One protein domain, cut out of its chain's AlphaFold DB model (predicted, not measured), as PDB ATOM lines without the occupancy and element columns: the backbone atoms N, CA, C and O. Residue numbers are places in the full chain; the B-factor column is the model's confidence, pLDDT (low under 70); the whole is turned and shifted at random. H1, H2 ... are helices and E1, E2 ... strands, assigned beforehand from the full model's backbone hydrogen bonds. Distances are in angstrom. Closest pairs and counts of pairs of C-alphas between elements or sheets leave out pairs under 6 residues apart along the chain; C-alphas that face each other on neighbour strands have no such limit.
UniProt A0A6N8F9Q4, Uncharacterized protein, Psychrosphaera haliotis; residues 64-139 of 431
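What this domain is: This is residues 64 to 139 of the 431 residues of an uncharacterized protein of Psychrosphaera haliotis (UniProt A0A6N8F9Q4). Three helices, H1, H2 and H4, stand with their centres in a triangle, and at one end of this group lie a fourth helix, H3, set about perpendicular to H4, and a small two-strand ribbon of E1 and E2. The link between H1 and H2 lies at the opposite end of the longest axis. The printed part has 76 residues with four named helices and two named strands, in the order E1, H1, H2, E2, H3, H4; the class is mostly helix, and the sheet, order E1 - E2, is antiparallel. The whole is compact and rounded, with a radius of gyration of the C-alphas of 11.2 A and spans of 30 by 24 by 22 A.

How they stand to each other: E1, residues 64 to 66, is the antiparallel neighbour of E2, residues 102 to 105, at 153 degrees between their directions. N 65 and O 103 are 3.0 A apart and N 102 and O 65 are 3.2 A apart, both within hydrogen-bond range. A tight link joins E1 to H1, residues 67 to 79. H1 and H2, residues 86 to 95, form a helical hairpin, opposite ways at a shallow tilt of 24 degrees. They only just touch, with 3 pairs of C-alphas within 8 A, the closest those of Ala 74 and Leu 92 at 6.5 A; H1 does so with residues 70 to 74 alone. E2 and H3, residues 107 to 116, are near each other, with 5 pairs of C-alphas within 10 A. H3 and H2 are only just apart, at 8.5 A. H4, residues 127 to 137, touches H1, which meets it with residues 69 to 73 alone; the closest C-alphas are those of Asn 69 and Phe 137, 5.9 A apart. These two run opposite ways at a steep tilt of 44 degrees. H4 and H2 are close but not clearly touching, the closest C-alphas being those of Met 88 and His 129 at 7.0 A. H4 and H3 are also close but not clearly touching, about perpendicular at 76 degrees, with the C-alphas of Glu 107 and Leu 134 closest at 7.7 A. In H1, H2, H3 and H4 every O i to N i+4 pair is within hydrogen-bond range.

Where its parts are: E1 begins at C-alpha 64, (-3.811, -36.778, -41.604). H1 is 18.2 A long from first to last C-alpha, and H2 is 14.2 A. E2 spans 10.0 A from C-alpha 102, (-6.809, -35.613, -35.455). H3 is 14.2 A long. H4 is 15.4 A long and ends at C-alpha 137, (-5.351, -37.336, -46.522).

The domain as a whole: The two C-alphas farthest apart are those of Ser 82 and Glu 100, at 30.5 A, while those of Leu 64 and Glu 139, the first and last printed, are 6.2 A apart. The printed part has no cut and no long link; the link from H3 to H4, with 10 residues, is short. The mean pLDDT of the printed part is 91.0, and no printed residue is under 70.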
ATOM      1  N   LEU A  64      -3.057 -37.404 -42.673       94.31
ATOM      2  CA  LEU A  64      -3.811 -36.778 -41.604       94.31
ATOM      3  C   LEU A  64      -5.279 -37.184 -41.699       94.31
ATOM      4  O   LEU A  64      -6.027 -36.716 -42.560       94.31
ATOM      5  N   LEU A  65      -5.700 -38.027 -40.762       93.75
ATOM      6  CA  LEU A  65      -7.102 -38.348 -40.568       93.75
ATOM      7  C   LEU A  65      -7.756 -37.220 -39.767       93.75
ATOM      8  O   LEU A  65      -7.485 -37.081 -38.571       93.75
ATOM      9  N   ASN A  66      -8.610 -36.432 -40.424       93.50
ATOM     10  CA  ASN A  66      -9.428 -35.415 -39.772       93.50
ATOM     11  C   ASN A  66     -10.778 -35.183 -40.459       93.50
ATOM     12  O   ASN A  66     -10.997 -35.605 -41.596       93.50
ATOM     13  N   THR A  67     -11.683 -34.486 -39.769       93.12
ATOM     14  CA  THR A  67     -13.034 -34.188 -40.270       93.12
ATOM     15  C   THR A  67     -13.012 -33.417 -41.589       93.12
ATOM     16  O   THR A  67     -13.821 -33.695 -42.469       93.12
ATOM     17  N   LYS A  68     -12.064 -32.485 -41.767       93.56
ATOM     18  CA  LYS A  68     -11.926 -31.717 -43.012       93.56
ATOM     19  C   LYS A  68     -11.657 -32.642 -44.200       93.56
ATOM     20  O   LYS A  68     -12.391 -32.595 -45.179       93.56
ATOM     21  N   ASN A  69     -10.647 -33.499 -44.092       94.94
ATOM     22  CA  ASN A  69     -10.253 -34.430 -45.141       94.94
ATOM     23  C   ASN A  69     -11.348 -35.475 -45.401       94.94
ATOM     24  O   ASN A  69     -11.607 -35.794 -46.555       94.94
ATOM     25  N   ILE A  70     -12.045 -35.956 -44.364       94.94
ATOM     26  CA  ILE A  70     -13.206 -36.850 -44.528       94.94
ATOM     27  C   ILE A  70     -14.313 -36.167 -45.337       94.94
ATOM     28  O   ILE A  70     -14.816 -36.754 -46.294       94.94
ATOM     29  N   ASN A  71     -14.663 -34.924 -44.996       95.06
ATOM     30  CA  ASN A  71     -15.687 -34.175 -45.720       95.06
ATOM     31  C   ASN A  71     -15.267 -33.917 -47.171       95.06
ATOM     32  O   ASN A  71     -16.067 -34.115 -48.079       95.06
ATOM     33  N   THR A  72     -14.005 -33.547 -47.406       95.56
ATOM     34  CA  THR A  72     -13.462 -33.372 -48.760       95.56
ATOM     35  C   THR A  72     -13.535 -34.663 -49.575       95.56
ATOM     36  O   THR A  72     -13.990 -34.632 -50.716       95.56
ATOM     37  N   LEU A  73     -13.136 -35.798 -48.996       96.00
ATOM     38  CA  LEU A  73     -13.227 -37.105 -49.645       96.00
ATOM     39  C   LEU A  73     -14.679 -37.447 -50.002       96.00
ATOM     40  O   LEU A  73     -14.945 -37.872 -51.124       96.00
ATOM     41  N   ALA A  74     -15.615 -37.227 -49.074       96.31
ATOM     42  CA  ALA A  74     -17.036 -37.456 -49.307       96.31
ATOM     43  C   ALA A  74     -17.574 -36.571 -50.442       96.31
ATOM     44  O   ALA A  74     -18.240 -37.078 -51.341       96.31
ATOM     45  N   SER A  75     -17.250 -35.274 -50.449       95.56
ATOM     46  CA  SER A  75     -17.668 -34.354 -51.514       95.56
ATOM     47  C   SER A  75     -17.170 -34.794 -52.889       95.56
ATOM     48  O   SER A  75     -17.954 -34.809 -53.833       95.56
ATOM     49  N   LEU A  76     -15.899 -35.195 -53.002       93.94
ATOM     50  CA  LEU A  76     -15.339 -35.698 -54.259       93.94
ATOM     51  C   LEU A  76     -16.018 -37.000 -54.706       93.94
ATOM     52  O   LEU A  76     -16.367 -37.140 -55.873       93.94
ATOM     53  N   TYR A  77     -16.235 -37.930 -53.774       93.94
ATOM     54  CA  TYR A  77     -16.876 -39.214 -54.050       93.94
ATOM     55  C   TYR A  77     -18.321 -39.060 -54.547       93.94
ATOM     56  O   TYR A  77     -18.714 -39.674 -55.538       93.94
ATOM     57  N   TYR A  78     -19.128 -38.230 -53.881       94.88
ATOM     58  CA  TYR A  78     -20.531 -38.044 -54.257       94.88
ATOM     59  C   TYR A  78     -20.712 -37.203 -55.529       94.88
ATOM     60  O   TYR A  78     -21.756 -37.313 -56.169       94.88
ATOM     61  N   ALA A  79     -19.713 -36.403 -55.916       93.00
ATOM     62  CA  ALA A  79     -19.753 -35.594 -57.133       93.00
ATOM     63  C   ALA A  79     -19.554 -36.403 -58.429       93.00
ATOM     64  O   ALA A  79     -19.978 -35.946 -59.488       93.00
ATOM     65  N   ASP A  80     -18.933 -37.587 -58.368       88.94
ATOM     66  CA  ASP A  80     -18.636 -38.410 -59.546       88.94
ATOM     67  C   ASP A  80     -19.327 -39.787 -59.451       88.94
ATOM     68  O   ASP A  80     -18.859 -40.680 -58.745       88.94
ATOM     69  N   PRO A  81     -20.445 -40.007 -60.170       89.19
ATOM     70  CA  PRO A  81     -21.139 -41.295 -60.172       89.19
ATOM     71  C   PRO A  81     -20.288 -42.467 -60.680       89.19
ATOM     72  O   PRO A  81     -20.544 -43.607 -60.298       89.19
ATOM     73  N   SER A  82     -19.278 -42.215 -61.525       85.19
ATOM     74  CA  SER A  82     -18.473 -43.276 -62.151       85.19
ATOM     75  C   SER A  82     -17.569 -44.014 -61.165       85.19
ATOM     76  O   SER A  82     -17.182 -45.159 -61.413       85.19
ATOM     77  N   ILE A  83     -17.272 -43.385 -60.027       87.38
ATOM     78  CA  ILE A  83     -16.429 -43.955 -58.978       87.38
ATOM     79  C   ILE A  83     -17.253 -44.541 -57.829       87.38
ATOM     80  O   ILE A  83     -16.694 -45.110 -56.904       87.38
ATOM     81  N   GLN A  84     -18.583 -44.462 -57.861       91.12
ATOM     82  CA  GLN A  84     -19.385 -44.922 -56.731       91.12
ATOM     83  C   GLN A  84     -19.389 -46.451 -56.604       91.12
ATOM     84  O   GLN A  84     -19.686 -47.188 -57.545       91.12
ATOM     85  N   THR A  85     -19.079 -46.944 -55.403       90.88
ATOM     86  CA  THR A  85     -19.101 -48.369 -55.060       90.88
ATOM     87  C   THR A  85     -19.744 -48.586 -53.699       90.88
ATOM     88  O   THR A  85     -19.711 -47.726 -52.817       90.88
ATOM     89  N   LYS A  86     -20.315 -49.775 -53.494       91.69
ATOM     90  CA  LYS A  86     -20.910 -50.143 -52.206       91.69
ATOM     91  C   LYS A  86     -19.882 -50.055 -51.070       91.69
ATOM     92  O   LYS A  86     -20.173 -49.477 -50.029       91.69
ATOM     93  N   GLN A  87     -18.673 -50.571 -51.296       91.88
ATOM     94  CA  GLN A  87     -17.595 -50.603 -50.308       91.88
ATOM     95  C   GLN A  87     -17.158 -49.193 -49.897       91.88
ATOM     96  O   GLN A  87     -17.006 -48.921 -48.705       91.88
ATOM     97  N   MET A  88     -16.996 -48.282 -50.861       93.75
ATOM     98  CA  MET A  88     -16.615 -46.904 -50.560       93.75
ATOM     99  C   MET A  88     -17.747 -46.134 -49.865       93.75
ATOM    100  O   MET A  88     -17.498 -45.359 -48.942       93.75
ATOM    101  N   HIS A  89     -19.004 -46.386 -50.239       93.38
ATOM    102  CA  HIS A  89     -20.154 -45.789 -49.559       93.38
ATOM    103  C   HIS A  89     -20.249 -46.225 -48.086       93.38
ATOM    104  O   HIS A  89     -20.461 -45.398 -47.193       93.38
ATOM    105  N   GLU A  90     -20.043 -47.516 -47.812       92.19
ATOM    106  CA  GLU A  90     -19.970 -48.054 -46.450       92.19
ATOM    107  C   GLU A  90     -18.792 -47.457 -45.668       92.19
ATOM    108  O   GLU A  90     -18.951 -47.087 -44.502       92.19
ATOM    109  N   PHE A  91     -17.626 -47.306 -46.308       94.88
ATOM    110  CA  PHE A  91     -16.460 -46.648 -45.719       94.88
ATOM    111  C   PHE A  91     -16.782 -45.213 -45.286       94.88
ATOM    112  O   PHE A  91     -16.592 -44.878 -44.118       94.88
ATOM    113  N   LEU A  92     -17.330 -44.384 -46.182       94.50
ATOM    114  CA  LEU A  92     -17.659 -42.981 -45.897       94.50
ATOM    115  C   LEU A  92     -18.725 -42.830 -44.806       94.50
ATOM    116  O   LEU A  92     -18.617 -41.964 -43.939       94.50
ATOM    117  N   THR A  93     -19.719 -43.718 -44.799       91.50
ATOM    118  CA  THR A  93     -20.771 -43.725 -43.774       91.50
ATOM    119  C   THR A  93     -20.212 -44.037 -42.385       91.50
ATOM    120  O   THR A  93     -20.696 -43.517 -41.379       91.50
ATOM    121  N   ASN A  94     -19.207 -44.909 -42.306       92.00
ATOM    122  CA  ASN A  94     -18.675 -45.381 -41.032       92.00
ATOM    123  C   ASN A  94     -17.478 -44.561 -40.539       92.00
ATOM    124  O   ASN A  94     -17.336 -44.386 -39.330       92.00
ATOM    125  N   ILE A  95     -16.656 -43.997 -41.431       91.75
ATOM    126  CA  ILE A  95     -15.512 -43.162 -41.035       91.75
ATOM    127  C   ILE A  95     -15.955 -41.868 -40.338       91.75
ATOM    128  O   ILE A  95     -15.289 -41.416 -39.410       91.75
ATOM    129  N   GLY A  96     -17.120 -41.319 -40.706       83.44
ATOM    130  CA  GLY A  96     -17.709 -40.151 -40.043       83.44
ATOM    131  C   GLY A  96     -18.177 -40.402 -38.602       83.44
ATOM    132  O   GLY A  96     -18.452 -39.446 -37.885       83.44
ATOM    133  N   LYS A  97     -18.255 -41.667 -38.162       87.31
ATOM    134  CA  LYS A  97     -18.671 -42.063 -36.801       87.31
ATOM    135  C   LYS A  97     -17.493 -42.237 -35.836       87.31
ATOM    136  O   LYS A  97     -17.700 -42.615 -34.686       87.31
ATOM    137  N   LEU A  98     -16.258 -42.039 -36.299       86.75
ATOM    138  CA  LEU A  98     -15.072 -42.183 -35.461       86.75
ATOM    139  C   LEU A  98     -14.899 -40.973 -34.536       86.75
ATOM    140  O   LEU A  98     -15.013 -39.829 -34.967       86.75
ATOM    141  N   ASN A  99     -14.547 -41.236 -33.276       75.00
ATOM    142  CA  ASN A  99     -14.385 -40.200 -32.249       75.00
ATOM    143  C   ASN A  99     -12.974 -39.571 -32.223       75.00
ATOM    144  O   ASN A  99     -12.799 -38.496 -31.657       75.00
ATOM    145  N   GLU A 100     -11.967 -40.205 -32.839       70.25
ATOM    146  CA  GLU A 100     -10.575 -39.721 -32.869       70.25
ATOM    147  C   GLU A 100     -10.134 -39.355 -34.296       70.25
ATOM    148  O   GLU A 100      -9.644 -40.193 -35.055       70.25
ATOM    149  N   LEU A 101     -10.298 -38.079 -34.661       75.75
ATOM    150  CA  LEU A 101     -10.088 -37.559 -36.020       75.75
ATOM    151  C   LEU A 101      -9.036 -36.439 -36.068       75.75
ATOM    152  O   LEU A 101      -9.245 -35.389 -36.668       75.75
ATOM    153  N   SER A 102      -7.905 -36.596 -35.386       80.94
ATOM    154  CA  SER A 102      -6.809 -35.613 -35.455       80.94
ATOM    155  C   SER A 102      -5.453 -36.280 -35.291       80.94
ATOM    156  O   SER A 102      -4.635 -35.886 -34.461       80.94
ATOM    157  N   LYS A 103      -5.224 -37.344 -36.064       89.06
ATOM    158  CA  LYS A 103      -3.987 -38.119 -35.983       89.06
ATOM    159  C   LYS A 103      -3.391 -38.353 -37.359       89.06
ATOM    160  O   LYS A 103      -4.091 -38.648 -38.324       89.06
ATOM    161  N   SER A 104      -2.073 -38.210 -37.410       92.19
ATOM    162  CA  SER A 104      -1.266 -38.434 -38.598       92.19
ATOM    163  C   SER A 104      -0.663 -39.838 -38.567       92.19
ATOM    164  O   SER A 104      -0.026 -40.233 -37.583       92.19
ATOM    165  N   TYR A 105      -0.829 -40.584 -39.655       93.25
ATOM    166  CA  TYR A 105      -0.394 -41.972 -39.793       93.25
ATOM    167  C   TYR A 105       0.583 -42.141 -40.961       93.25
ATOM    168  O   TYR A 105       0.548 -41.380 -41.919       93.25
ATOM    169  N   THR A 106       1.425 -43.174 -40.910       92.50
ATOM    170  CA  THR A 106       1.996 -43.748 -42.141       92.50
ATOM    171  C   THR A 106       0.900 -44.501 -42.895       92.50
ATOM    172  O   THR A 106      -0.108 -44.858 -42.286       92.50
ATOM    173  N   GLU A 107       1.088 -44.824 -44.174       92.75
ATOM    174  CA  GLU A 107       0.095 -45.600 -44.937       92.75
ATOM    175  C   GLU A 107      -0.266 -46.925 -44.236       92.75
ATOM    176  O   GLU A 107      -1.436 -47.211 -43.972       92.75
ATOM    177  N   LYS A 108       0.749 -47.704 -43.831       91.50
ATOM    178  CA  LYS A 108       0.555 -48.958 -43.078       91.50
ATOM    179  C   LYS A 108      -0.181 -48.724 -41.758       91.50
ATOM    180  O   LYS A 108      -1.020 -49.535 -41.366       91.50
ATOM    181  N   GLY A 109       0.131 -47.623 -41.074       93.88
ATOM    182  CA  GLY A 109      -0.540 -47.220 -39.841       93.88
ATOM    183  C   GLY A 109      -2.011 -46.869 -40.064       93.88
ATOM    184  O   GLY A 109      -2.847 -47.279 -39.264       93.88
ATOM    185  N   LEU A 110      -2.327 -46.178 -41.162       94.31
ATOM    186  CA  LEU A 110      -3.687 -45.799 -41.541       94.31
ATOM    187  C   LEU A 110      -4.516 -47.034 -41.907       94.31
ATOM    188  O   LEU A 110      -5.599 -47.230 -41.363       94.31
ATOM    189  N   SER A 111      -3.968 -47.913 -42.750       94.38
ATOM    190  CA  SER A 111      -4.589 -49.193 -43.111       94.38
ATOM    191  C   SER A 111      -4.858 -50.056 -41.870       94.38
ATOM    192  O   SER A 111      -5.963 -50.559 -41.664       94.38
ATOM    193  N   HIS A 112      -3.882 -50.156 -40.961       93.94
ATOM    194  CA  HIS A 112      -4.058 -50.862 -39.693       93.94
ATOM    195  C   HIS A 112      -5.130 -50.228 -38.797       93.94
ATOM    196  O   HIS A 112      -5.909 -50.949 -38.169       93.94
ATOM    197  N   PHE A 113      -5.173 -48.896 -38.728       93.50
ATOM    198  CA  PHE A 113      -6.185 -48.165 -37.975       93.50
ATOM    199  C   PHE A 113      -7.589 -48.422 -38.534       93.50
ATOM    200  O   PHE A 113      -8.481 -48.774 -37.765       93.50
ATOM    201  N   PHE A 114      -7.785 -48.345 -39.853       94.06
ATOM    202  CA  PHE A 114      -9.071 -48.662 -40.481       94.06
ATOM    203  C   PHE A 114      -9.511 -50.092 -40.193       94.06
ATOM    204  O   PHE A 114     -10.642 -50.297 -39.753       94.06
ATOM    205  N   ARG A 115      -8.601 -51.067 -40.303       92.62
ATOM    206  CA  ARG A 115      -8.900 -52.459 -39.952       92.62
ATOM    207  C   ARG A 115      -9.346 -52.619 -38.498       92.62
ATOM    208  O   ARG A 115     -10.326 -53.310 -38.243       92.62
ATOM    209  N   LYS A 116      -8.650 -51.983 -37.547       92.50
ATOM    210  CA  LYS A 116      -9.019 -52.004 -36.117       92.50
ATOM    211  C   LYS A 116     -10.362 -51.334 -35.838       92.50
ATOM    212  O   LYS A 116     -11.068 -51.752 -34.928       92.50
ATOM    213  N   SER A 117     -10.709 -50.332 -36.633       91.19
ATOM    214  CA  SER A 117     -11.970 -49.595 -36.546       91.19
ATOM    215  C   SER A 117     -13.105 -50.241 -37.353       91.19
ATOM    216  O   SER A 117     -14.138 -49.607 -37.550       91.19
ATOM    217  N   ASN A 118     -12.935 -51.483 -37.830       90.44
ATOM    218  CA  ASN A 118     -13.896 -52.202 -38.680       90.44
ATOM    219  C   ASN A 118     -14.289 -51.451 -39.967       90.44
ATOM    220  O   ASN A 118     -15.372 -51.663 -40.513       90.44
ATOM    221  N   LEU A 119     -13.404 -50.595 -40.476       91.25
ATOM    222  CA  LEU A 119     -13.561 -49.926 -41.762       91.25
ATOM    223  C   LEU A 119     -12.892 -50.747 -42.875       91.25
ATOM    224  O   LEU A 119     -11.919 -51.463 -42.611       91.25
ATOM    225  N   PRO A 120     -13.379 -50.649 -44.128       87.75
ATOM    226  CA  PRO A 120     -12.609 -51.076 -45.289       87.75
ATOM    227  C   PRO A 120     -11.198 -50.469 -45.269       87.75
ATOM    228  O   PRO A 120     -11.037 -49.269 -45.052       87.75
ATOM    229  N   ASP A 121     -10.180 -51.308 -45.452       86.31
ATOM    230  CA  ASP A 121      -8.774 -50.910 -45.554       86.31
ATOM    231  C   ASP A 121      -8.252 -51.168 -46.977       86.31
ATOM    232  O   ASP A 121      -9.016 -51.544 -47.873       86.31
ATOM    233  N   ALA A 122      -6.943 -50.999 -47.180       78.75
ATOM    234  CA  ALA A 122      -6.278 -51.235 -48.463       78.75
ATOM    235  C   ALA A 122      -6.540 -52.630 -49.068       78.75
ATOM    236  O   ALA A 122      -6.360 -52.814 -50.264       78.75
ATOM    237  N   THR A 123      -6.939 -53.624 -48.262       82.38
ATOM    238  CA  THR A 123      -7.201 -54.988 -48.747       82.38
ATOM    239  C   THR A 123      -8.651 -55.211 -49.179       82.38
ATOM    240  O   THR A 123      -8.944 -56.199 -49.848       82.38
ATOM    241  N   LYS A 124      -9.567 -54.322 -48.776       86.31
ATOM    242  CA  LYS A 124     -11.013 -54.436 -49.038       86.31
ATOM    243  C   LYS A 124     -11.527 -53.414 -50.042       86.31
ATOM    244  O   LYS A 124     -12.562 -53.648 -50.663       86.31
ATOM    245  N   LEU A 125     -10.853 -52.275 -50.150       88.75
ATOM    246  CA  LEU A 125     -11.107 -51.281 -51.183       88.75
ATOM    247  C   LEU A 125     -10.354 -51.671 -52.452       88.75
ATOM    248  O   LEU A 125      -9.262 -52.232 -52.383       88.75
ATOM    249  N   ASP A 126     -10.926 -51.355 -53.610       87.56
ATOM    250  CA  ASP A 126     -10.137 -51.388 -54.835       87.56
ATOM    251  C   ASP A 126      -9.003 -50.350 -54.770       87.56
ATOM    252  O   ASP A 126      -9.048 -49.370 -54.012       87.56
ATOM    253  N   ALA A 127      -7.962 -50.590 -55.570       86.38
ATOM    254  CA  ALA A 127      -6.757 -49.769 -55.569       86.38
ATOM    255  C   ALA A 127      -7.072 -48.292 -55.835       86.38
ATOM    256  O   ALA A 127      -6.456 -47.417 -55.234       86.38
ATOM    257  N   PHE A 128      -8.062 -48.010 -56.684       87.94
ATOM    258  CA  PHE A 128      -8.476 -46.651 -56.992       87.94
ATOM    259  C   PHE A 128      -8.974 -45.908 -55.742       87.94
ATOM    260  O   PHE A 128      -8.458 -44.838 -55.418       87.94
ATOM    261  N   HIS A 129      -9.925 -46.484 -55.004       92.44
ATOM    262  CA  HIS A 129     -10.480 -45.856 -53.802       92.44
ATOM    263  C   HIS A 129      -9.453 -45.695 -52.691       92.44
ATOM    264  O   HIS A 129      -9.430 -44.662 -52.018       92.44
ATOM    265  N   TRP A 130      -8.588 -46.695 -52.505       94.12
ATOM    266  CA  TRP A 130      -7.498 -46.586 -51.542       94.12
ATOM    267  C   TRP A 130      -6.599 -45.393 -51.869       94.12
ATOM    268  O   TRP A 130      -6.351 -44.541 -51.017       94.12
ATOM    269  N   GLN A 131      -6.198 -45.275 -53.130       92.75
ATOM    270  CA  GLN A 131      -5.354 -44.190 -53.610       92.75
ATOM    271  C   GLN A 131      -6.037 -42.815 -53.523       92.75
ATOM    272  O   GLN A 131      -5.397 -41.831 -53.160       92.75
ATOM    273  N   MET A 132      -7.348 -42.735 -53.765       94.44
ATOM    274  CA  MET A 132      -8.125 -41.512 -53.536       94.44
ATOM    275  C   MET A 132      -8.093 -41.083 -52.059       94.44
ATOM    276  O   MET A 132      -7.902 -39.903 -51.770       94.44
ATOM    277  N   ILE A 133      -8.239 -42.020 -51.114       95.88
ATOM    278  CA  ILE A 133      -8.127 -41.722 -49.675       95.88
ATOM    279  C   ILE A 133      -6.739 -41.170 -49.350       95.88
ATOM    280  O   ILE A 133      -6.634 -40.146 -48.669       95.88
ATOM    281  N   LEU A 134      -5.688 -41.834 -49.843       95.44
ATOM    282  CA  LEU A 134      -4.311 -41.393 -49.639       95.44
ATOM    283  C   LEU A 134      -4.113 -39.975 -50.165       95.44
ATOM    284  O   LEU A 134      -3.596 -39.136 -49.430       95.44
ATOM    285  N   ASP A 135      -4.608 -39.670 -51.364       95.44
ATOM    286  CA  ASP A 135      -4.427 -38.353 -51.959       95.44
ATOM    287  C   ASP A 135      -5.031 -37.225 -51.122       95.44
ATOM    288  O   ASP A 135      -4.394 -36.200 -50.871       95.44
ATOM    289  N   VAL A 136      -6.272 -37.419 -50.672       95.75
ATOM    290  CA  VAL A 136      -6.981 -36.426 -49.862       95.75
ATOM    291  C   VAL A 136      -6.275 -36.241 -48.518       95.75
ATOM    292  O   VAL A 136      -6.130 -35.107 -48.044       95.75
ATOM    293  N   PHE A 137      -5.832 -37.340 -47.902       95.56
ATOM    294  CA  PHE A 137      -5.351 -37.336 -46.522       95.56
ATOM    295  C   PHE A 137      -3.862 -36.983 -46.420       95.56
ATOM    296  O   PHE A 137      -3.411 -36.632 -45.331       95.56
ATOM    297  N   GLN A 138      -3.105 -37.044 -47.518       94.44
ATOM    298  CA  GLN A 138      -1.663 -36.804 -47.531       94.44
ATOM    299  C   GLN A 138      -1.308 -35.384 -47.073       94.44
ATOM    300  O   GLN A 138      -1.812 -34.379 -47.584       94.44
ATOM    301  N   GLU A 139      -0.422 -35.306 -46.087       90.25
ATOM    302  CA  GLU A 139       0.136 -34.059 -45.578       90.25
ATOM    303  C   GLU A 139       1.160 -33.471 -46.557       90.25
ATOM    304  O   GLU A 139       1.765 -34.183 -47.358       90.25
TER     305      GLU A 139